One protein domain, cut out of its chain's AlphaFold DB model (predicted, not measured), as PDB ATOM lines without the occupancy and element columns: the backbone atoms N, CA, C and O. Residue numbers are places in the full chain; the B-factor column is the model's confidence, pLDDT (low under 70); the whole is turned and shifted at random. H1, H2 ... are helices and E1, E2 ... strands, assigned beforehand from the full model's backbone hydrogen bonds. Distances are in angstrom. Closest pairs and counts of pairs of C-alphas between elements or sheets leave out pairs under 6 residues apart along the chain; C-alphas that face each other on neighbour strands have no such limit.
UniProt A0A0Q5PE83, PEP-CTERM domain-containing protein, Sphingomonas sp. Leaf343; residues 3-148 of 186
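AT A GLANCE: This is residues 3 to 148 of the 186 residues of the protein "PEP-CTERM domain-containing protein" of Sphingomonas sp. Leaf343 (UniProt A0A0Q5PE83). Two small three-stranded sheets, E4-E1-E8 and E3-E2-E5, form a sandwich, face to face with their strands crossed. Beyond E5, away from the first sheet, lie the short hairpin E6-E7 and the small helix H1. The printed part has 146 residues, under half of them in named elements, in the order E1 E2 H1 E3 E4 E5 E6 E7 E8; it is mostly strand, and its sheets are antiparallel. It is compact, with a radius of gyration of the C-alphas of 14.7 A, and spans 36 by 32 by 31 A.

IN THESE COORDINATES: E1, residues 3 to 8, begins at C-alpha 3 (314.411, 303.164, 240.837). E2, residues 18 to 29, is 29.6 A long and bends by 68 degrees at residue 21. H1 is residues 43 to 46. E3, residues 52 to 60, measures 22.4 A; E4, residues 69 to 79, bends by 96 degrees at residue 76. E5 is residues 87 to 93, E6 122 to 124, E7 135 to 137. E8, residues 143 to 147, ends at C-alpha 147 (318.036, 301.622, 237.456).

HOW THE PARTS SIT: Inner strand E1 pairs with E8, N 6 to O 144 at 2.8 A, and with E4, N 73 to O 5 at 2.8 A. The facing sheet's strands stand at 58 degrees to these; there E2 pairs with E3, N 22 to O 57 at 2.8 A, and with E5, N 29 to O 87 at 2.8 A. The closest C-alphas of E3 and E4, Val 54 and Asn 77, are 4.7 A apart. H1 only grazes the sheet E3-E2-E5; it is too short for an O i to N i+4 pair, and its one O i to N i+3 pair is within range. E5 and E6 are near each other. In the hairpin E6 and E7, N 137 and O 122 are 2.8 A apart.

THE WHOLE: The farthest C-alphas, Ser 84 and Asp 101, are 40.4 A apart. The printed part has no cut. The links E2 to H1 and E5 to E6 are long. Residues 10 to 16, 62 to 66 and 103 to 110 have pLDDT under 70.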
ATOM      1  N   THR A   3     315.385 303.806 239.936       97.56
ATOM      2  CA  THR A   3     314.411 303.164 240.837       97.56
ATOM      3  C   THR A   3     314.837 303.193 242.296       97.56
ATOM      4  O   THR A   3     314.016 302.956 243.177       97.56
ATOM      5  N   SER A   4     316.110 303.458 242.566       97.19
ATOM      6  CA  SER A   4     316.606 303.680 243.917       97.19
ATOM      7  C   SER A   4     317.906 304.470 243.882       97.19
ATOM      8  O   SER A   4     318.578 304.566 242.846       97.19
ATOM      9  N   LEU A   5     318.263 305.012 245.039       95.19
ATOM     10  CA  LEU A   5     319.597 305.524 245.308       95.19
ATOM     11  C   LEU A   5     320.160 304.902 246.578       95.19
ATOM     12  O   LEU A   5     319.417 304.372 247.404       95.19
ATOM     13  N   ALA A   6     321.469 304.991 246.741       91.19
ATOM     14  CA  ALA A   6     322.146 304.648 247.973       91.19
ATOM     15  C   ALA A   6     323.291 305.623 248.237       91.19
ATOM     16  O   ALA A   6     324.025 305.992 247.318       91.19
ATOM     17  N   PHE A   7     323.462 306.019 249.493       86.31
ATOM     18  CA  PHE A   7     324.602 306.831 249.917       86.31
ATOM     19  C   PHE A   7     325.740 305.937 250.391       86.31
ATOM     20  O   PHE A   7     325.504 304.918 251.050       86.31
ATOM     21  N   ARG A   8     326.976 306.318 250.055       83.38
ATOM     22  CA  ARG A   8     328.159 305.601 250.524       83.38
ATOM     23  C   ARG A   8     328.401 305.881 252.009       83.38
ATOM     24  O   ARG A   8     328.453 307.033 252.439       83.38
ATOM     25  N   SER A   9     328.585 304.820 252.780       77.06
ATOM     26  CA  SER A   9     329.053 304.866 254.157       77.06
ATOM     27  C   SER A   9     330.580 304.896 254.245       77.06
ATOM     28  O   SER A   9     331.286 304.348 253.396       77.06
ATOM     29  N   THR A  10     331.086 305.490 255.324       67.88
ATOM     30  CA  THR A  10     332.489 305.412 255.750       67.88
ATOM     31  C   THR A  10     332.556 304.983 257.218       67.88
ATOM     32  O   THR A  10     331.853 305.552 258.062       67.88
ATOM     33  N   PRO A  11     333.386 303.989 257.578       60.12
ATOM     34  CA  PRO A  11     333.590 303.620 258.970       60.12
ATOM     35  C   PRO A  11     334.120 304.802 259.779       60.12
ATOM     36  O   PRO A  11     335.025 305.515 259.356       60.12
ATOM     37  N   GLY A  12     333.569 304.988 260.977       58.72
ATOM     38  CA  GLY A  12     333.985 306.049 261.898       58.72
ATOM     39  C   GLY A  12     333.162 307.335 261.813       58.72
ATOM     40  O   GLY A  12     333.179 308.100 262.774       58.72
ATOM     41  N   PHE A  13     332.362 307.531 260.760       59.53
ATOM     42  CA  PHE A  13     331.354 308.591 260.694       59.53
ATOM     43  C   PHE A  13     329.968 308.018 261.023       59.53
ATOM     44  O   PHE A  13     329.398 307.223 260.277       59.53
ATOM     45  N   ARG A  14     329.419 308.385 262.189       58.78
ATOM     46  CA  ARG A  14     328.050 308.027 262.591       58.78
ATOM     47  C   ARG A  14     327.122 309.213 262.365       58.78
ATOM     48  O   ARG A  14     327.158 310.157 263.146       58.78
ATOM     49  N   ASN A  15     326.210 309.104 261.402       59.09
ATOM     50  CA  ASN A  15     324.963 309.863 261.449       59.09
ATOM     51  C   ASN A  15     323.888 308.967 262.069       59.09
ATOM     52  O   ASN A  15     323.121 308.328 261.368       59.09
ATOM     53  N   GLY A  16     323.875 308.856 263.399       62.94
ATOM     54  CA  GLY A  16     322.864 308.077 264.128       62.94
ATOM     55  C   GLY A  16     321.510 308.783 264.220       62.94
ATOM     56  O   GLY A  16     320.857 308.675 265.255       62.94
ATOM     57  N   ALA A  17     321.144 309.575 263.208       76.81
ATOM     58  CA  ALA A  17     319.936 310.381 263.212       76.81
ATOM     59  C   ALA A  17     318.779 309.666 262.506       76.81
ATOM     60  O   ALA A  17     318.945 309.073 261.436       76.81
ATOM     61  N   ASN A  18     317.597 309.768 263.104       84.81
ATOM     62  CA  ASN A  18     316.342 309.332 262.508       84.81
ATOM     63  C   ASN A  18     315.566 310.558 262.044       84.81
ATOM     64  O   ASN A  18     315.364 311.496 262.813       84.81
ATOM     65  N   TYR A  19     315.122 310.535 260.794       86.81
ATOM     66  CA  TYR A  19     314.344 311.601 260.182       86.81
ATOM     67  C   TYR A  19     312.930 311.081 259.964       86.81
ATOM     68  O   TYR A  19     312.733 310.117 259.228       86.81
ATOM     69  N   ALA A  20     311.939 311.711 260.590       91.19
ATOM     70  CA  ALA A  20     310.544 311.289 260.483       91.19
ATOM     71  C   ALA A  20     309.962 311.507 259.075       91.19
ATOM     72  O   ALA A  20     309.028 310.816 258.676       91.19
ATOM     73  N   SER A  21     310.504 312.469 258.321       91.00
ATOM     74  CA  SER A  21     310.127 312.714 256.931       91.00
ATOM     75  C   SER A  21     311.284 313.339 256.160       91.00
ATOM     76  O   SER A  21     311.793 314.389 256.541       91.00
ATOM     77  N   VAL A  22     311.622 312.732 255.029       92.12
ATOM     78  CA  VAL A  22     312.552 313.244 254.022       92.12
ATOM     79  C   VAL A  22     311.840 313.209 252.677       92.12
ATOM     80  O   VAL A  22     311.191 312.216 252.344       92.12
ATOM     81  N   ASN A  23     311.952 314.294 251.919       94.56
ATOM     82  CA  ASN A  23     311.516 314.353 250.532       94.56
ATOM     83  C   ASN A  23     312.756 314.245 249.643       94.56
ATOM     84  O   ASN A  23     313.702 315.010 249.828       94.56
ATOM     85  N   ILE A  24     312.733 313.329 248.678       96.38
ATOM     86  CA  ILE A  24     313.763 313.241 247.643       96.38
ATOM     87  C   ILE A  24     313.104 313.483 246.297       96.38
ATOM     88  O   ILE A  24     312.183 312.755 245.912       96.38
ATOM     89  N   SER A  25     313.607 314.482 245.582       97.81
ATOM     90  CA  SER A  25     313.176 314.813 244.232       97.81
ATOM     91  C   SER A  25     314.341 314.678 243.262       97.81
ATOM     92  O   SER A  25     315.481 314.997 243.596       97.81
ATOM     93  N   LEU A  26     314.051 314.209 242.051       98.56
ATOM     94  CA  LEU A  26     315.007 314.171 240.948       98.56
ATOM     95  C   LEU A  26     314.513 315.047 239.805       98.56
ATOM     96  O   LEU A  26     313.310 315.120 239.556       98.56
ATOM     97  N   SER A  27     315.440 315.695 239.110       98.31
ATOM     98  CA  SER A  27     315.158 316.437 237.879       98.31
ATOM     99  C   SER A  27     316.386 316.459 236.974       98.31
ATOM    100  O   SER A  27     317.502 316.197 237.430       98.31
ATOM    101  N   THR A  28     316.189 316.782 235.704       97.75
ATOM    102  CA  THR A  28     317.262 317.058 234.756       97.75
ATOM    103  C   THR A  28     317.522 318.558 234.721       97.75
ATOM    104  O   THR A  28     316.650 319.349 234.363       97.75
ATOM    105  N   THR A  29     318.731 318.961 235.092       96.56
ATOM    106  CA  THR A  29     319.132 320.361 235.207       96.56
ATOM    107  C   THR A  29     320.137 320.763 234.130       96.56
ATOM    108  O   THR A  29     320.909 319.946 233.630       96.56
ATOM    109  N   MET A  30     320.141 322.049 233.779       94.56
ATOM    110  CA  MET A  30     321.154 322.636 232.897       94.56
ATOM    111  C   MET A  30     322.414 323.095 233.638       94.56
ATOM    112  O   MET A  30     323.384 323.480 232.989       94.56
ATOM    113  N   PHE A  31     322.397 323.074 234.971       94.56
ATOM    114  CA  PHE A  31     323.560 323.392 235.791       94.56
ATOM    115  C   PHE A  31     324.498 322.185 235.896       94.56
ATOM    116  O   PHE A  31     324.081 321.031 235.790       94.56
ATOM    117  N   GLY A  32     325.781 322.454 236.081       87.88
ATOM    118  CA  GLY A  32     326.848 321.474 236.200       87.88
ATOM    119  C   GLY A  32     327.772 321.783 237.367       87.88
ATOM    120  O   GLY A  32     327.345 322.298 238.403       87.88
ATOM    121  N   ASP A  33     329.037 321.420 237.189       86.19
ATOM    122  CA  ASP A  33     330.076 321.588 238.198       86.19
ATOM    123  C   ASP A  33     330.611 323.032 238.272       86.19
ATOM    124  O   ASP A  33     330.079 323.957 237.649       86.19
ATOM    125  N   GLU A  34     331.689 323.243 239.028       85.44
ATOM    126  CA  GLU A  34     332.319 324.556 239.215       85.44
ATOM    127  C   GLU A  34     332.796 325.206 237.913       85.44
ATOM    128  O   GLU A  34     333.042 326.413 237.873       85.44
ATOM    129  N   THR A  35     332.978 324.407 236.863       84.94
ATOM    130  CA  THR A  35     333.535 324.825 235.576       84.94
ATOM    131  C   THR A  35     332.466 324.920 234.486       84.94
ATOM    132  O   THR A  35     332.619 325.695 233.539       84.94
ATOM    133  N   GLY A  36     331.369 324.170 234.635       77.25
ATOM    134  CA  GLY A  36     330.350 323.917 233.617       77.25
ATOM    135  C   GLY A  36     328.967 324.491 233.927       77.25
ATOM    136  O   GLY A  36     327.977 323.833 233.623       77.25
ATOM    137  N   ALA A  37     328.913 325.710 234.480       89.94
ATOM    138  CA  ALA A  37     327.720 326.412 234.984       89.94
ATOM    139  C   ALA A  37     327.258 325.917 236.371       89.94
ATOM    140  O   ALA A  37     326.311 325.137 236.453       89.94
ATOM    141  N   PRO A  38     327.885 326.391 237.465       92.50
ATOM    142  CA  PRO A  38     327.576 325.928 238.813       92.50
ATOM    143  C   PRO A  38     326.124 326.211 239.201       92.50
ATOM    144  O   PRO A  38     325.527 327.190 238.746       92.50
ATOM    145  N   LEU A  39     325.584 325.381 240.094       95.38
ATOM    146  CA  LEU A  39     324.266 325.592 240.695       95.38
ATOM    147  C   LEU A  39     324.136 327.006 241.290       95.38
ATOM    148  O   LEU A  39     325.057 327.540 241.909       95.38
ATOM    149  N   SER A  40     322.948 327.586 241.146       95.31
ATOM    150  CA  SER A  40     322.556 328.828 241.804       95.31
ATOM    151  C   SER A  40     322.372 328.626 243.306       95.31
ATOM    152  O   SER A  40     321.847 327.601 243.745       95.31
ATOM    153  N   ALA A  41     322.704 329.655 244.089       95.38
ATOM    154  CA  ALA A  41     322.366 329.706 245.507       95.38
ATOM    155  C   ALA A  41     320.850 329.588 245.745       95.38
ATOM    156  O   ALA A  41     320.450 329.044 246.769       95.38
ATOM    157  N   ASP A  42     320.016 330.059 244.811       96.12
ATOM    158  CA  ASP A  42     318.557 329.936 244.875       96.12
ATOM    159  C   ASP A  42     318.113 328.541 244.416       96.12
ATOM    160  O   ASP A  42     318.248 328.192 243.239       96.12
ATOM    161  N   PHE A  43     317.528 327.752 245.323       95.81
ATOM    162  CA  PHE A  43     317.221 326.341 245.059       95.81
ATOM    163  C   PHE A  43     316.274 326.147 243.876       95.81
ATOM    164  O   PHE A  43     316.516 325.297 243.021       95.81
ATOM    165  N   SER A  44     315.223 326.967 243.786       95.94
ATOM    166  CA  SER A  44     314.206 326.847 242.735       95.94
ATOM    167  C   SER A  44     314.755 327.074 241.331       95.94
ATOM    168  O   SER A  44     314.178 326.582 240.368       95.94
ATOM    169  N   SER A  45     315.855 327.819 241.206       96.75
ATOM    170  CA  SER A  45     316.476 328.105 239.913       96.75
ATOM    171  C   SER A  45     317.166 326.878 239.328       96.75
ATOM    172  O   SER A  45     317.295 326.790 238.115       96.75
ATOM    173  N   ASN A  46     317.578 325.926 240.169       96.50
ATOM    174  CA  ASN A  46     318.332 324.746 239.751       96.50
ATOM    175  C   ASN A  46     317.449 323.623 239.199       96.50
ATOM    176  O   ASN A  46     317.943 322.737 238.503       96.50
ATOM    177  N   ILE A  47     316.162 323.635 239.541       96.50
ATOM    178  CA  ILE A  47     315.245 322.516 239.325       96.50
ATOM    179  C   ILE A  47     314.833 322.423 237.850       96.50
ATOM    180  O   ILE A  47     314.425 323.406 237.231       96.50
ATOM    181  N   GLY A  48     314.913 321.212 237.297       97.06
ATOM    182  CA  GLY A  48     314.455 320.894 235.948       97.06
ATOM    183  C   GLY A  48     312.934 320.878 235.799       97.06
ATOM    184  O   GLY A  48     312.193 320.619 236.747       97.06
ATOM    185  N   ALA A  49     312.445 321.088 234.576       96.38
ATOM    186  CA  ALA A  49     311.009 321.043 234.273       96.38
ATOM    187  C   ALA A  49     310.374 319.648 234.467       96.38
ATOM    188  O   ALA A  49     309.156 319.528 234.556       96.38
ATOM    189  N   ASP A  50     311.194 318.599 234.521       97.50
ATOM    190  CA  ASP A  50     310.822 317.200 234.738       97.50
ATOM    191  C   ASP A  50     310.895 316.776 236.216       97.50
ATOM    192  O   ASP A  50     310.873 315.580 236.508       97.50
ATOM    193  N   ALA A  51     310.982 317.734 237.144       97.94
ATOM    194  CA  ALA A  51     311.092 317.457 238.569       97.94
ATOM    195  C   ALA A  51     310.011 316.503 239.083       97.94
ATOM    196  O   ALA A  51     308.809 316.716 238.908       97.94
ATOM    197  N   LEU A  52     310.464 315.457 239.768       98.50
ATOM    198  CA  LEU A  52     309.624 314.390 240.281       98.50
ATOM    199  C   LEU A  52     310.003 314.076 241.724       98.50
ATOM    200  O   LEU A  52     311.158 313.761 242.005       98.50
ATOM    201  N   LEU A  53     309.013 314.081 242.618       98.25
ATOM    202  CA  LEU A  53     309.155 313.522 243.959       98.25
ATOM    203  C   LEU A  53     309.245 311.994 243.845       98.25
ATOM    204  O   LEU A  53     308.243 311.313 243.602       98.25
ATOM    205  N   VAL A  54     310.456 311.465 243.998       98.44
ATOM    206  CA  VAL A  54     310.733 310.034 243.840       98.44
ATOM    207  C   VAL A  54     310.558 309.264 245.135       98.44
ATOM    208  O   VAL A  54     310.267 308.076 245.080       98.44
ATOM    209  N   TYR A  55     310.712 309.912 246.288       97.69
ATOM    210  CA  TYR A  55     310.537 309.274 247.588       97.69
ATOM    211  C   TYR A  55     310.027 310.262 248.630       97.69
ATOM    212  O   TYR A  55     310.478 311.413 248.690       97.69
ATOM    213  N   ARG A  56     309.127 309.781 249.493       96.19
ATOM    214  CA  ARG A  56     308.726 310.489 250.707       96.19
ATOM    215  C   ARG A  56     308.524 309.530 251.866       96.19
ATOM    216  O   ARG A  56     307.620 308.701 251.846       96.19
ATOM    217  N   GLY A  57     309.279 309.722 252.937       94.19
ATOM    218  CA  GLY A  57     309.094 308.900 254.126       94.19
ATOM    219  C   GLY A  57     310.137 309.121 255.201       94.19
ATOM    220  O   GLY A  57     311.004 309.988 255.087       94.19
ATOM    221  N   ALA A  58     310.012 308.333 256.263       91.19
ATOM    222  CA  ALA A  58     310.989 308.308 257.331       91.19
ATOM    223  C   ALA A  58     312.258 307.585 256.873       91.19
ATOM    224  O   ALA A  58     312.183 306.502 256.290       91.19
ATOM    225  N   ILE A  59     313.418 308.152 257.195       86.75
ATOM    226  CA  ILE A  59     314.712 307.524 256.944       86.75
ATOM    227  C   ILE A  59     315.465 307.415 258.264       86.75
ATOM    228  O   ILE A  59     315.698 308.409 258.952       86.75
ATOM    229  N   SER A  60     315.860 306.193 258.605       79.12
ATOM    230  CA  SER A  60     316.770 305.901 259.707       79.12
ATOM    231  C   SER A  60     318.109 305.467 259.140       79.12
ATOM    232  O   SER A  60     318.180 304.468 258.417       79.12
ATOM    233  N   PHE A  61     319.174 306.168 259.499       70.19
ATOM    234  CA  PHE A  61     320.519 305.740 259.149       70.19
ATOM    235  C   PHE A  61     321.106 304.987 260.339       70.19
ATOM    236  O   PHE A  61     321.527 305.568 261.340       70.19
ATOM    237  N   ALA A  62     321.060 303.657 260.266       64.88
ATOM    238  CA  ALA A  62     321.779 302.819 261.218       64.88
ATOM    239  C   ALA A  62     323.290 303.039 261.052       64.88
ATOM    240  O   ALA A  62     323.748 303.413 259.983       64.88
ATOM    241  N   ALA A  63     324.087 302.802 262.095       64.44
ATOM    242  CA  ALA A  63     325.537 302.890 261.945       64.44
ATOM    243  C   ALA A  63     326.011 301.911 260.857       64.44
ATOM    244  O   ALA A  63     325.591 300.749 260.896       64.44
ATOM    245  N   PRO A  64     326.868 302.356 259.923       62.59
ATOM    246  CA  PRO A  64     327.269 301.506 258.823       62.59
ATOM    247  C   PRO A  64     328.096 300.341 259.353       62.59
ATOM    248  O   PRO A  64     328.871 300.490 260.305       62.59
ATOM    249  N   ILE A  65     327.889 299.174 258.756       61.78
ATOM    250  CA  ILE A  65     328.575 297.936 259.147       61.78
ATOM    251  C   ILE A  65     329.792 297.664 258.259       61.78
ATOM    252  O   ILE A  65     330.663 296.887 258.651       61.78
ATOM    253  N   SER A  66     329.879 298.333 257.106       69.44
ATOM    254  CA  SER A  66     331.017 298.301 256.192       69.44
ATOM    255  C   SER A  66     331.132 299.586 255.358       69.44
ATOM    256  O   SER A  66     330.241 300.439 255.376       69.44
ATOM    257  N   ASP A  67     332.240 299.737 254.631       74.94
ATOM    258  CA  ASP A  67     332.379 300.699 253.536       74.94
ATOM    259  C   ASP A  67     331.541 300.200 252.356       74.94
ATOM    260  O   ASP A  67     331.883 299.209 251.705       74.94
ATOM    261  N   GLY A  68     330.438 300.879 252.059       81.31
ATOM    262  CA  GLY A  68     329.564 300.444 250.980       81.31
ATOM    263  C   GLY A  68     328.382 301.363 250.738       81.31
ATOM    264  O   GLY A  68     328.240 302.415 251.349       81.31
ATOM    265  N   PHE A  69     327.515 300.961 249.816       86.38
ATOM    266  CA  PHE A  69     326.260 301.649 249.520       86.38
ATOM    267  C   PHE A  69     325.127 301.033 250.348       86.38
ATOM    268  O   PHE A  69     324.294 300.289 249.837       86.38
ATOM    269  N   GLU A  70     325.148 301.289 251.656       77.44
ATOM    270  CA  GLU A  70     324.284 300.603 252.632       77.44
ATOM    271  C   GLU A  70     322.953 301.330 252.885       77.44
ATOM    272  O   GLU A  70     321.960 300.710 253.265       77.44
ATOM    273  N   TYR A  71     322.898 302.640 252.635       81.25
ATOM    274  CA  TYR A  71     321.711 303.463 252.881       81.25
ATOM    275  C   TYR A  71     320.810 303.537 251.657       81.25
ATOM    276  O   TYR A  71     320.745 304.562 250.978       81.25
ATOM    277  N   ILE A  72     320.146 302.425 251.362       87.81
ATOM    278  CA  ILE A  72     319.306 302.288 250.175       87.81
ATOM    279  C   ILE A  72     317.955 302.973 250.400       87.81
ATOM    280  O   ILE A  72     317.212 302.627 251.318       87.81
ATOM    281  N   VAL A  73     317.609 303.895 249.504       92.38
ATOM    282  CA  VAL A  73     316.288 304.517 249.409       92.38
ATOM    283  C   VAL A  73     315.633 304.063 248.111       92.38
ATOM    284  O   VAL A  73     316.062 304.430 247.015       92.38
ATOM    285  N   ASN A  74     314.591 303.242 248.237       96.38
ATOM    286  CA  ASN A  74     313.778 302.817 247.102       96.38
ATOM    287  C   ASN A  74     312.811 303.931 246.717       96.38
ATOM    288  O   ASN A  74     312.208 304.549 247.591       96.38
ATOM    289  N   PHE A  75     312.659 304.177 245.421       97.56
ATOM    290  CA  PHE A  75     311.748 305.202 244.937       97.56
ATOM    291  C   PHE A  75     310.314 304.677 244.897       97.56
ATOM    292  O   PHE A  75     310.057 303.582 244.398       97.56
ATOM    293  N   ASP A  76     309.384 305.506 245.355       98.19
ATOM    294  CA  ASP A  76     307.948 305.335 245.147       98.19
ATOM    295  C   ASP A  76     307.592 305.576 243.672       98.19
ATOM    296  O   ASP A  76     306.742 304.892 243.105       98.19
ATOM    297  N   ASN A  77     308.288 306.526 243.032       97.25
ATOM    298  CA  ASN A  77     308.136 306.849 241.615       97.25
ATOM    299  C   ASN A  77     309.483 306.753 240.895       97.25
ATOM    300  O   ASN A  77     310.427 307.473 241.218       97.25
ATOM    301  N   ALA A  78     309.572 305.894 239.879       97.00
ATOM    302  CA  ALA A  78     310.778 305.786 239.065       97.00
ATOM    303  C   ALA A  78     311.013 307.064 238.242       97.00
ATOM    304  O   ALA A  78     310.088 307.597 237.629       97.00
ATOM    305  N   PHE A  79     312.267 307.513 238.165       97.88
ATOM    306  CA  PHE A  79     312.648 308.710 237.416       97.88
ATOM    307  C   PHE A  79     313.266 308.359 236.059       97.88
ATOM    308  O   PHE A  79     314.135 307.484 235.944       97.88
ATOM    309  N   ARG A  80     312.840 309.056 235.003       95.62
ATOM    310  CA  ARG A  80     313.406 308.895 233.661       95.62
ATOM    311  C   ARG A  80     314.521 309.910 233.442       95.62
ATOM    312  O   ARG A  80     314.260 311.004 232.970       95.62
ATOM    313  N   TYR A  81     315.757 309.501 233.696       95.50
ATOM    314  CA  TYR A  81     316.918 310.320 233.361       95.50
ATOM    315  C   TYR A  81     317.363 310.105 231.906       95.50
ATOM    316  O   TYR A  81     317.579 308.961 231.492       95.50
ATOM    317  N   ASP A  82     317.500 311.199 231.153       92.44
ATOM    318  CA  ASP A  82     318.120 311.246 229.827       92.44
ATOM    319  C   ASP A  82     319.349 312.176 229.880       92.44
ATOM    320  O   ASP A  82     319.184 313.396 229.938       92.44
ATOM    321  N   PRO A  83     320.583 311.638 229.848       92.06
ATOM    322  CA  PRO A  83     321.794 312.448 229.986       92.06
ATOM    323  C   PRO A  83     322.034 313.394 228.800       92.06
ATOM    324  O   PRO A  83     322.885 314.273 228.884       92.06
ATOM    325  N   SER A  84     321.309 313.237 227.683       92.94
ATOM    326  CA  SER A  84     321.376 314.189 226.566       92.94
ATOM    327  C   SER A  84     320.631 315.497 226.846       92.94
ATOM    328  O   SER A  84     320.855 316.484 226.148       92.94
ATOM    329  N   MET A  85     319.758 315.517 227.860       93.50
ATOM    330  CA  MET A  85     318.933 316.675 228.206       93.50
ATOM    331  C   MET A  85     319.547 317.554 229.306       93.50
ATOM    332  O   MET A  85     319.056 318.658 229.531       93.50
ATOM    333  N   GLY A  86     320.606 317.094 229.972       94.31
ATOM    334  CA  GLY A  86     321.275 317.817 231.051       94.31
ATOM    335  C   GLY A  86     321.801 316.883 232.136       94.31
ATOM    336  O   GLY A  86     321.758 315.660 231.998       94.31
ATOM    337  N   ASN A  87     322.287 317.478 233.221       95.00
ATOM    338  CA  ASN A  87     322.810 316.756 234.375       95.00
ATOM    339  C   ASN A  87     321.681 316.301 235.302       95.00
ATOM    340  O   ASN A  87     320.608 316.899 235.353       95.00
ATOM    341  N   LEU A  88     321.933 315.248 236.074       96.06
ATOM    342  CA  LEU A  88     321.003 314.791 237.099       96.06
ATOM    343  C   LEU A  88     321.115 315.677 238.345       96.06
ATOM    344  O   LEU A  88     322.178 315.746 238.957       96.06
ATOM    345  N   LEU A  89     320.006 316.286 238.759       96.62
ATOM    346  CA  LEU A  89     319.893 316.975 240.039       96.62
ATOM    347  C   LEU A  89     319.216 316.067 241.066       96.62
ATOM    348  O   LEU A  89     318.085 315.620 240.858       96.62
ATOM    349  N   LEU A  90     319.904 315.846 242.185       96.00
ATOM    350  CA  LEU A  90     319.355 315.247 243.396       96.00
ATOM    351  C   LEU A  90     319.008 316.360 244.384       96.00
ATOM    352  O   LEU A  90     319.903 317.005 244.923       96.00
ATOM    353  N   ASP A  91     317.719 316.550 244.634       95.00
ATOM    354  CA  ASP A  91     317.225 317.451 245.668       95.00
ATOM    355  C   ASP A  91     316.755 316.635 246.874       95.00
ATOM    356  O   ASP A  91     315.939 315.715 246.743       95.00
ATOM    357  N   VAL A  92     317.282 316.961 248.054       92.81
ATOM    358  CA  VAL A  92     316.878 316.324 249.305       92.81
ATOM    359  C   VAL A  92     316.497 317.380 250.319       92.81
ATOM    360  O   VAL A  92     317.328 318.159 250.776       92.81
ATOM    361  N   THR A  93     315.230 317.347 250.720       91.94
ATOM    362  CA  THR A  93     314.661 318.301 251.663       91.94
ATOM    363  C   THR A  93     314.157 317.583 252.906       91.94
ATOM    364  O   THR A  93     313.419 316.597 252.828       91.94
ATOM    365  N   ILE A  94     314.509 318.126 254.069       90.12
ATOM    366  CA  ILE A  94     313.921 317.777 255.364       90.12
ATOM    367  C   ILE A  94     312.880 318.861 255.677       90.12
ATOM    368  O   ILE A  94     313.265 319.989 255.985       90.12
ATOM    369  N   PRO A  95     311.569 318.579 255.553       89.12
ATOM    370  CA  PRO A  95     310.543 319.607 255.708       89.12
ATOM    371  C   PRO A  95     310.520 320.197 257.119       89.12
ATOM    372  O   PRO A  95     310.779 319.492 258.101       89.12
ATOM    373  N   VAL A  96     310.126 321.467 257.237       87.50
ATOM    374  CA  VAL A  96     309.890 322.097 258.544       87.50
ATOM    375  C   VAL A  96     308.912 321.281 259.390       87.50
ATOM    376  O   VAL A  96     307.890 320.798 258.904       87.50
ATOM    377  N   GLY A  97     309.244 321.114 260.670       85.31
ATOM    378  CA  GLY A  97     308.441 320.323 261.604       85.31
ATOM    379  C   GLY A  97     308.589 318.805 261.457       85.31
ATOM    380  O   GLY A  97     307.916 318.072 262.181       85.31
ATOM    381  N   SER A  98     309.460 318.310 260.572       85.12
ATOM    382  CA  SER A  98     309.865 316.903 260.619       85.12
ATOM    383  C   SER A  98     310.667 316.634 261.898       85.12
ATOM    384  O   SER A  98     311.563 317.392 262.268       85.12
ATOM    385  N   GLY A  99     310.309 315.566 262.614       83.88
ATOM    386  CA  GLY A  99     311.075 315.115 263.774       83.88
ATOM    387  C   GLY A  99     312.457 314.634 263.337       83.88
ATOM    388  O   GLY A  99     312.553 313.802 262.433       83.88
ATOM    389  N   VAL A 100     313.505 315.162 263.968       83.75
ATOM    390  CA  VAL A 100     314.890 314.715 263.788       83.75
ATOM    391  C   VAL A 100     315.425 314.292 265.148       83.75
ATOM    392  O   VAL A 100     315.634 315.132 266.022       83.75
ATOM    393  N   ASP A 101     315.658 312.996 265.315       84.06
ATOM    394  CA  ASP A 101     316.206 312.428 266.545       84.06
ATOM    395  C   ASP A 101     317.674 312.054 266.318       84.06
ATOM    396  O   ASP A 101     317.953 311.036 265.686       84.06
ATOM    397  N   GLY A 102     318.620 312.863 266.812       75.44
ATOM    398  CA  GLY A 102     320.069 312.619 266.707       75.44
ATOM    399  C   GLY A 102     320.889 313.884 266.402       75.44
ATOM    400  O   GLY A 102     320.321 314.971 266.320       75.44
ATOM    401  N   PRO A 103     322.223 313.780 266.221       64.75
ATOM    402  CA  PRO A 103     323.134 314.918 265.993       64.75
ATOM    403  C   PRO A 103     323.038 315.510 264.567       64.75
ATOM    404  O   PRO A 103     324.044 315.890 263.983       64.75
ATOM    405  N   GLY A 104     321.833 315.532 263.990       61.31
ATOM    406  CA  GLY A 104     321.542 315.593 262.559       61.31
ATOM    407  C   GLY A 104     322.378 316.570 261.728       61.31
ATOM    408  O   GLY A 104     322.198 317.779 261.793       61.31
ATOM    409  N   PHE A 105     323.197 316.001 260.846       59.91
ATOM    410  CA  PHE A 105     323.743 316.657 259.659       59.91
ATOM    411  C   PHE A 105     323.575 315.695 258.479       59.91
ATOM    412  O   PHE A 105     324.517 314.993 258.126       59.91
ATOM    413  N   PHE A 106     322.350 315.595 257.944       68.62
ATOM    414  CA  PHE A 106     321.887 314.595 256.962       68.62
ATOM    415  C   PHE A 106     322.958 314.182 255.935       68.62
ATOM    416  O   PHE A 106     323.655 313.199 256.179       68.62
ATOM    417  N   LEU A 107     323.146 314.929 254.841       67.31
ATOM    418  CA  LEU A 107     324.119 314.573 253.792       67.31
ATOM    419  C   LEU A 107     325.577 314.917 254.136       67.31
ATOM    420  O   LEU A 107     326.501 314.292 253.619       67.31
ATOM    421  N   ALA A 108     325.802 315.872 255.039       60.94
ATOM    422  CA  ALA A 108     327.143 316.350 255.388       60.94
ATOM    423  C   ALA A 108     327.952 315.379 256.275       60.94
ATOM    424  O   ALA A 108     329.115 315.645 256.560       60.94
ATOM    425  N   SER A 109     327.352 314.265 256.712       60.84
ATOM    426  CA  SER A 109     328.007 313.254 257.559       60.84
ATOM    427  C   SER A 109     328.481 312.006 256.801       60.84
ATOM    428  O   SER A 109     328.947 311.063 257.437       60.84
ATOM    429  N   TYR A 110     328.308 311.955 255.480       67.62
ATOM    430  CA  TYR A 110     328.697 310.808 254.652       67.62
ATOM    431  C   TYR A 110     330.045 311.021 253.981       67.62
ATOM    432  O   TYR A 110     330.624 312.103 254.064       67.62
ATOM    433  N   ASP A 111     330.521 309.988 253.285       73.00
ATOM    434  CA  ASP A 111     331.665 310.156 252.404       73.00
ATOM    435  C   ASP A 111     331.367 311.217 251.345       73.00
ATOM    436  O   ASP A 111     330.373 311.128 250.609       73.00
ATOM    437  N   THR A 112     332.224 312.228 251.294       76.81
ATOM    438  CA  THR A 112     332.094 313.346 250.377       76.81
ATOM    439  C   THR A 112     333.173 313.266 249.315       76.81
ATOM    440  O   THR A 112     334.369 313.175 249.596       76.81
ATOM    441  N   ALA A 113     332.739 313.342 248.062       81.81
ATOM    442  CA  ALA A 113     333.617 313.810 247.011       81.81
ATOM    443  C   ALA A 113     333.848 315.301 247.277       81.81
ATOM    444  O   ALA A 113     332.896 316.027 247.554       81.81
ATOM    445  N   ASN A 114     335.107 315.717 247.325       83.94
ATOM    446  CA  ASN A 114     335.514 317.107 247.527       83.94
ATOM    447  C   ASN A 114     336.817 317.353 246.761       83.94
ATOM    448  O   ASN A 114     337.818 317.822 247.310       83.94
ATOM    449  N   SER A 115     336.846 316.885 245.517       82.94
ATOM    450  CA  SER A 115     337.961 317.110 244.612       82.94
ATOM    451  C   SER A 115     337.541 318.139 243.580       82.94
ATOM    452  O   SER A 115     336.426 318.124 243.081       82.94
ATOM    453  N   PHE A 116     338.447 319.044 243.235       80.25
ATOM    454  CA  PHE A 116     338.152 320.011 242.188       80.25
ATOM    455  C   PHE A 116     337.898 319.293 240.855       80.25
ATOM    456  O   PHE A 116     338.706 318.441 240.468       80.25
ATOM    457  N   ASN A 117     336.833 319.680 240.139       81.69
ATOM    458  CA  ASN A 117     336.491 319.138 238.821       81.69
ATOM    459  C   ASN A 117     336.243 317.612 238.847       81.69
ATOM    460  O   ASN A 117     336.667 316.879 237.948       81.69
ATOM    461  N   ASP A 118     335.582 317.121 239.896       83.25
ATOM    462  CA  ASP A 118     335.111 315.734 239.995       83.25
ATOM    463  C   ASP A 118     333.679 315.542 239.452       83.25
ATOM    464  O   ASP A 118     333.150 314.428 239.462       83.25
ATOM    465  N   GLY A 119     333.086 316.614 238.914       85.56
ATOM    466  CA  GLY A 119     331.739 316.627 238.353       85.56
ATOM    467  C   GLY A 119     330.633 316.742 239.406       85.56
ATOM    468  O   GLY A 119     329.461 316.595 239.056       85.56
ATOM    469  N   VAL A 120     330.975 316.979 240.678       88.19
ATOM    470  CA  VAL A 120     330.018 317.140 241.776       88.19
ATOM    471  C   VAL A 120     329.976 318.596 242.218       88.19
ATOM    472  O   VAL A 120     330.984 319.189 242.562       88.19
ATOM    473  N   TYR A 121     328.773 319.159 242.285       91.69
ATOM    474  CA  TYR A 121     328.537 320.471 242.879       91.69
ATOM    475  C   TYR A 121     327.248 320.433 243.682       91.69
ATOM    476  O   TYR A 121     326.293 319.746 243.313       91.69
ATOM    477  N   SER A 122     327.210 321.153 244.798       92.25
ATOM    478  CA  SER A 122     326.036 321.196 245.660       92.25
ATOM    479  C   SER A 122     325.759 322.603 246.169       92.25
ATOM    480  O   SER A 122     326.634 323.461 246.231       92.25
ATOM    481  N   VAL A 123     324.505 322.840 246.538       93.62
ATOM    482  CA  VAL A 123     324.077 324.027 247.275       93.62
ATOM    483  C   VAL A 123     323.236 323.519 248.429       93.62
ATOM    484  O   VAL A 123     322.323 322.725 248.212       93.62
ATOM    485  N   ASN A 124     323.550 323.924 249.657       91.38
ATOM    486  CA  ASN A 124     322.866 323.396 250.834       91.38
ATOM    487  C   ASN A 124     322.548 324.461 251.893       91.38
ATOM    488  O   ASN A 124     323.236 325.470 252.043       91.38
ATOM    489  N   SER A 125     321.482 324.203 252.650       90.69
ATOM    490  CA  SER A 125     321.149 324.880 253.905       90.69
ATOM    491  C   SER A 125     320.936 323.802 254.961       90.69
ATOM    492  O   SER A 125     320.081 322.934 254.806       90.69
ATOM    493  N   VAL A 126     321.759 323.809 256.010       80.56
ATOM    494  CA  VAL A 126     321.797 322.724 257.012       80.56
ATOM    495  C   VAL A 126     321.071 323.066 258.315       80.56
ATOM    496  O   VAL A 126     321.043 322.245 259.225       80.56
ATOM    497  N   PHE A 127     320.473 324.258 258.412       77.25
ATOM    498  CA  PHE A 127     319.825 324.744 259.640       77.25
ATOM    499  C   PHE A 127     318.365 325.173 259.458       77.25
ATOM    500  O   PHE A 127     317.701 325.468 260.449       77.25
ATOM    501  N   ASP A 128     317.854 325.210 258.225       83.56
ATOM    502  CA  ASP A 128     316.499 325.683 257.940       83.56
ATOM    503  C   ASP A 128     315.860 324.898 256.785       83.56
ATOM    504  O   ASP A 128     316.257 325.032 255.630       83.56
ATOM    505  N   GLY A 129     314.842 324.095 257.111       81.31
ATOM    506  CA  GLY A 129     314.055 323.327 256.141       81.31
ATOM    507  C   GLY A 129     313.063 324.161 255.319       81.31
ATOM    508  O   GLY A 129     312.394 323.608 254.451       81.31
ATOM    509  N   ALA A 130     312.930 325.463 255.600       88.31
ATOM    510  CA  ALA A 130     312.175 326.426 254.796       88.31
ATOM    511  C   ALA A 130     313.080 327.357 253.971       88.31
ATOM    512  O   ALA A 130     312.573 328.260 253.302       88.31
ATOM    513  N   ALA A 131     314.399 327.147 254.001       92.31
ATOM    514  CA  ALA A 131     315.330 327.965 253.244       92.31
ATOM    515  C   ALA A 131     315.023 327.901 251.741       92.31
ATOM    516  O   ALA A 131     314.828 326.830 251.169       92.31
ATOM    517  N   THR A 132     315.015 329.062 251.089       94.62
ATOM    518  CA  THR A 132     314.854 329.177 249.630       94.62
ATOM    519  C   THR A 132     316.191 329.292 248.901       94.62
ATOM    520  O   THR A 132     316.234 329.202 247.674       94.62
ATOM    521  N   SER A 133     317.274 329.486 249.651       95.62
ATOM    522  CA  SER A 133     318.637 329.557 249.146       95.62
ATOM    523  C   SER A 133     319.634 328.898 250.099       95.62
ATOM    524  O   SER A 133     319.325 328.632 251.264       95.62
ATOM    525  N   GLY A 134     320.835 328.619 249.598       94.31
ATOM    526  CA  GLY A 134     321.892 327.954 250.349       94.31
ATOM    527  C   GLY A 134     323.295 328.428 249.990       94.31
ATOM    528  O   GLY A 134     323.497 329.384 249.240       94.31
ATOM    529  N   ILE A 135     324.280 327.740 250.559       92.12
ATOM    530  CA  ILE A 135     325.701 327.979 250.314       92.12
ATOM    531  C   ILE A 135     326.177 326.973 249.275       92.12
ATOM    532  O   ILE A 135     325.943 325.774 249.419       92.12
ATOM    533  N   ALA A 136     326.842 327.466 248.232       90.94
ATOM    534  CA  ALA A 136     327.405 326.622 247.192       90.94
ATOM    535  C   ALA A 136     328.707 325.946 247.648       90.94
ATOM    536  O   ALA A 136     329.501 326.536 248.386       90.94
ATOM    537  N   ASN A 137     328.921 324.709 247.211       88.62
ATOM    538  CA  ASN A 137     330.031 323.869 247.626       88.62
ATOM    539  C   ASN A 137     330.469 322.934 246.489       88.62
ATOM    540  O   ASN A 137     329.640 322.398 245.759       88.62
ATOM    541  N   THR A 138     331.777 322.709 246.400       88.31
ATOM    542  CA  THR A 138     332.411 321.723 245.510       88.31
ATOM    543  C   THR A 138     332.409 320.315 246.101       88.31
ATOM    544  O   THR A 138     332.958 319.378 245.540       88.31
ATOM    545  N   ALA A 139     331.860 320.175 247.308       85.88
ATOM    546  CA  ALA A 139     331.691 318.908 247.977       85.88
ATOM    547  C   ALA A 139     330.272 318.375 247.779       85.88
ATOM    548  O   ALA A 139     329.294 319.125 247.836       85.88
ATOM    549  N   GLY A 140     330.142 317.059 247.657       85.56
ATOM    550  CA  GLY A 140     328.850 316.382 247.651       85.56
ATOM    551  C   GLY A 140     328.952 314.936 248.111       85.56
ATOM    552  O   GLY A 140     330.006 314.306 248.043       85.56
ATOM    553  N   THR A 141     327.843 314.405 248.620       85.94
ATOM    554  CA  THR A 141     327.777 313.020 249.092       85.94
ATOM    555  C   THR A 141     327.911 312.039 247.932       85.94
ATOM    556  O   THR A 141     327.165 312.115 246.952       85.94
ATOM    557  N   ILE A 142     328.802 311.055 248.072       87.50
ATOM    558  CA  ILE A 142     328.957 309.989 247.079       87.50
ATOM    559  C   ILE A 142     327.676 309.149 247.040       87.50
ATOM    560  O   ILE A 142     327.318 308.468 248.005       87.50
ATOM    561  N   THR A 143     326.997 309.190 245.894       91.12
ATOM    562  CA  THR A 143     325.672 308.597 245.703       91.12
ATOM    563  C   THR A 143     325.691 307.618 244.535       91.12
ATOM    564  O   THR A 143     326.185 307.931 243.454       91.12
ATOM    565  N   GLN A 144     325.133 306.429 244.743       94.06
ATOM    566  CA  GLN A 144     324.882 305.453 243.691       94.06
ATOM    567  C   GLN A 144     323.409 305.494 243.310       94.06
ATOM    568  O   GLN A 144     322.544 305.409 244.174       94.06
ATOM    569  N   PHE A 145     323.126 305.547 242.012       95.62
ATOM    570  CA  PHE A 145     321.781 305.348 241.482       95.62
ATOM    571  C   PHE A 145     321.669 303.962 240.864       95.62
ATOM    572  O   PHE A 145     322.547 303.534 240.114       95.62
ATOM    573  N   THR A 146     320.567 303.276 241.146       96.75
ATOM    574  CA  THR A 146     320.240 301.990 240.529       96.75
ATOM    575  C   THR A 146     319.036 302.161 239.616       96.75
ATOM    576  O   THR A 146     318.075 302.863 239.940       96.75
ATOM    577  N   GLY A 147     319.088 301.526 238.449       93.69
ATOM    578  CA  GLY A 147     318.036 301.622 237.456       93.69
ATOM    579  C   GLY A 147     318.272 300.738 236.240       93.69
ATOM    580  O   GLY A 147     319.305 300.087 236.103       93.69
ATOM    581  N   THR A 148     317.308 300.739 235.327       90.62
ATOM    582  CA  THR A 148     317.422 300.078 234.022       90.62
ATOM    583  C   THR A 148     317.874 301.071 232.958       90.62
ATOM    584  O   THR A 148     317.378 302.202 232.896       90.62
TER     585      THR A 148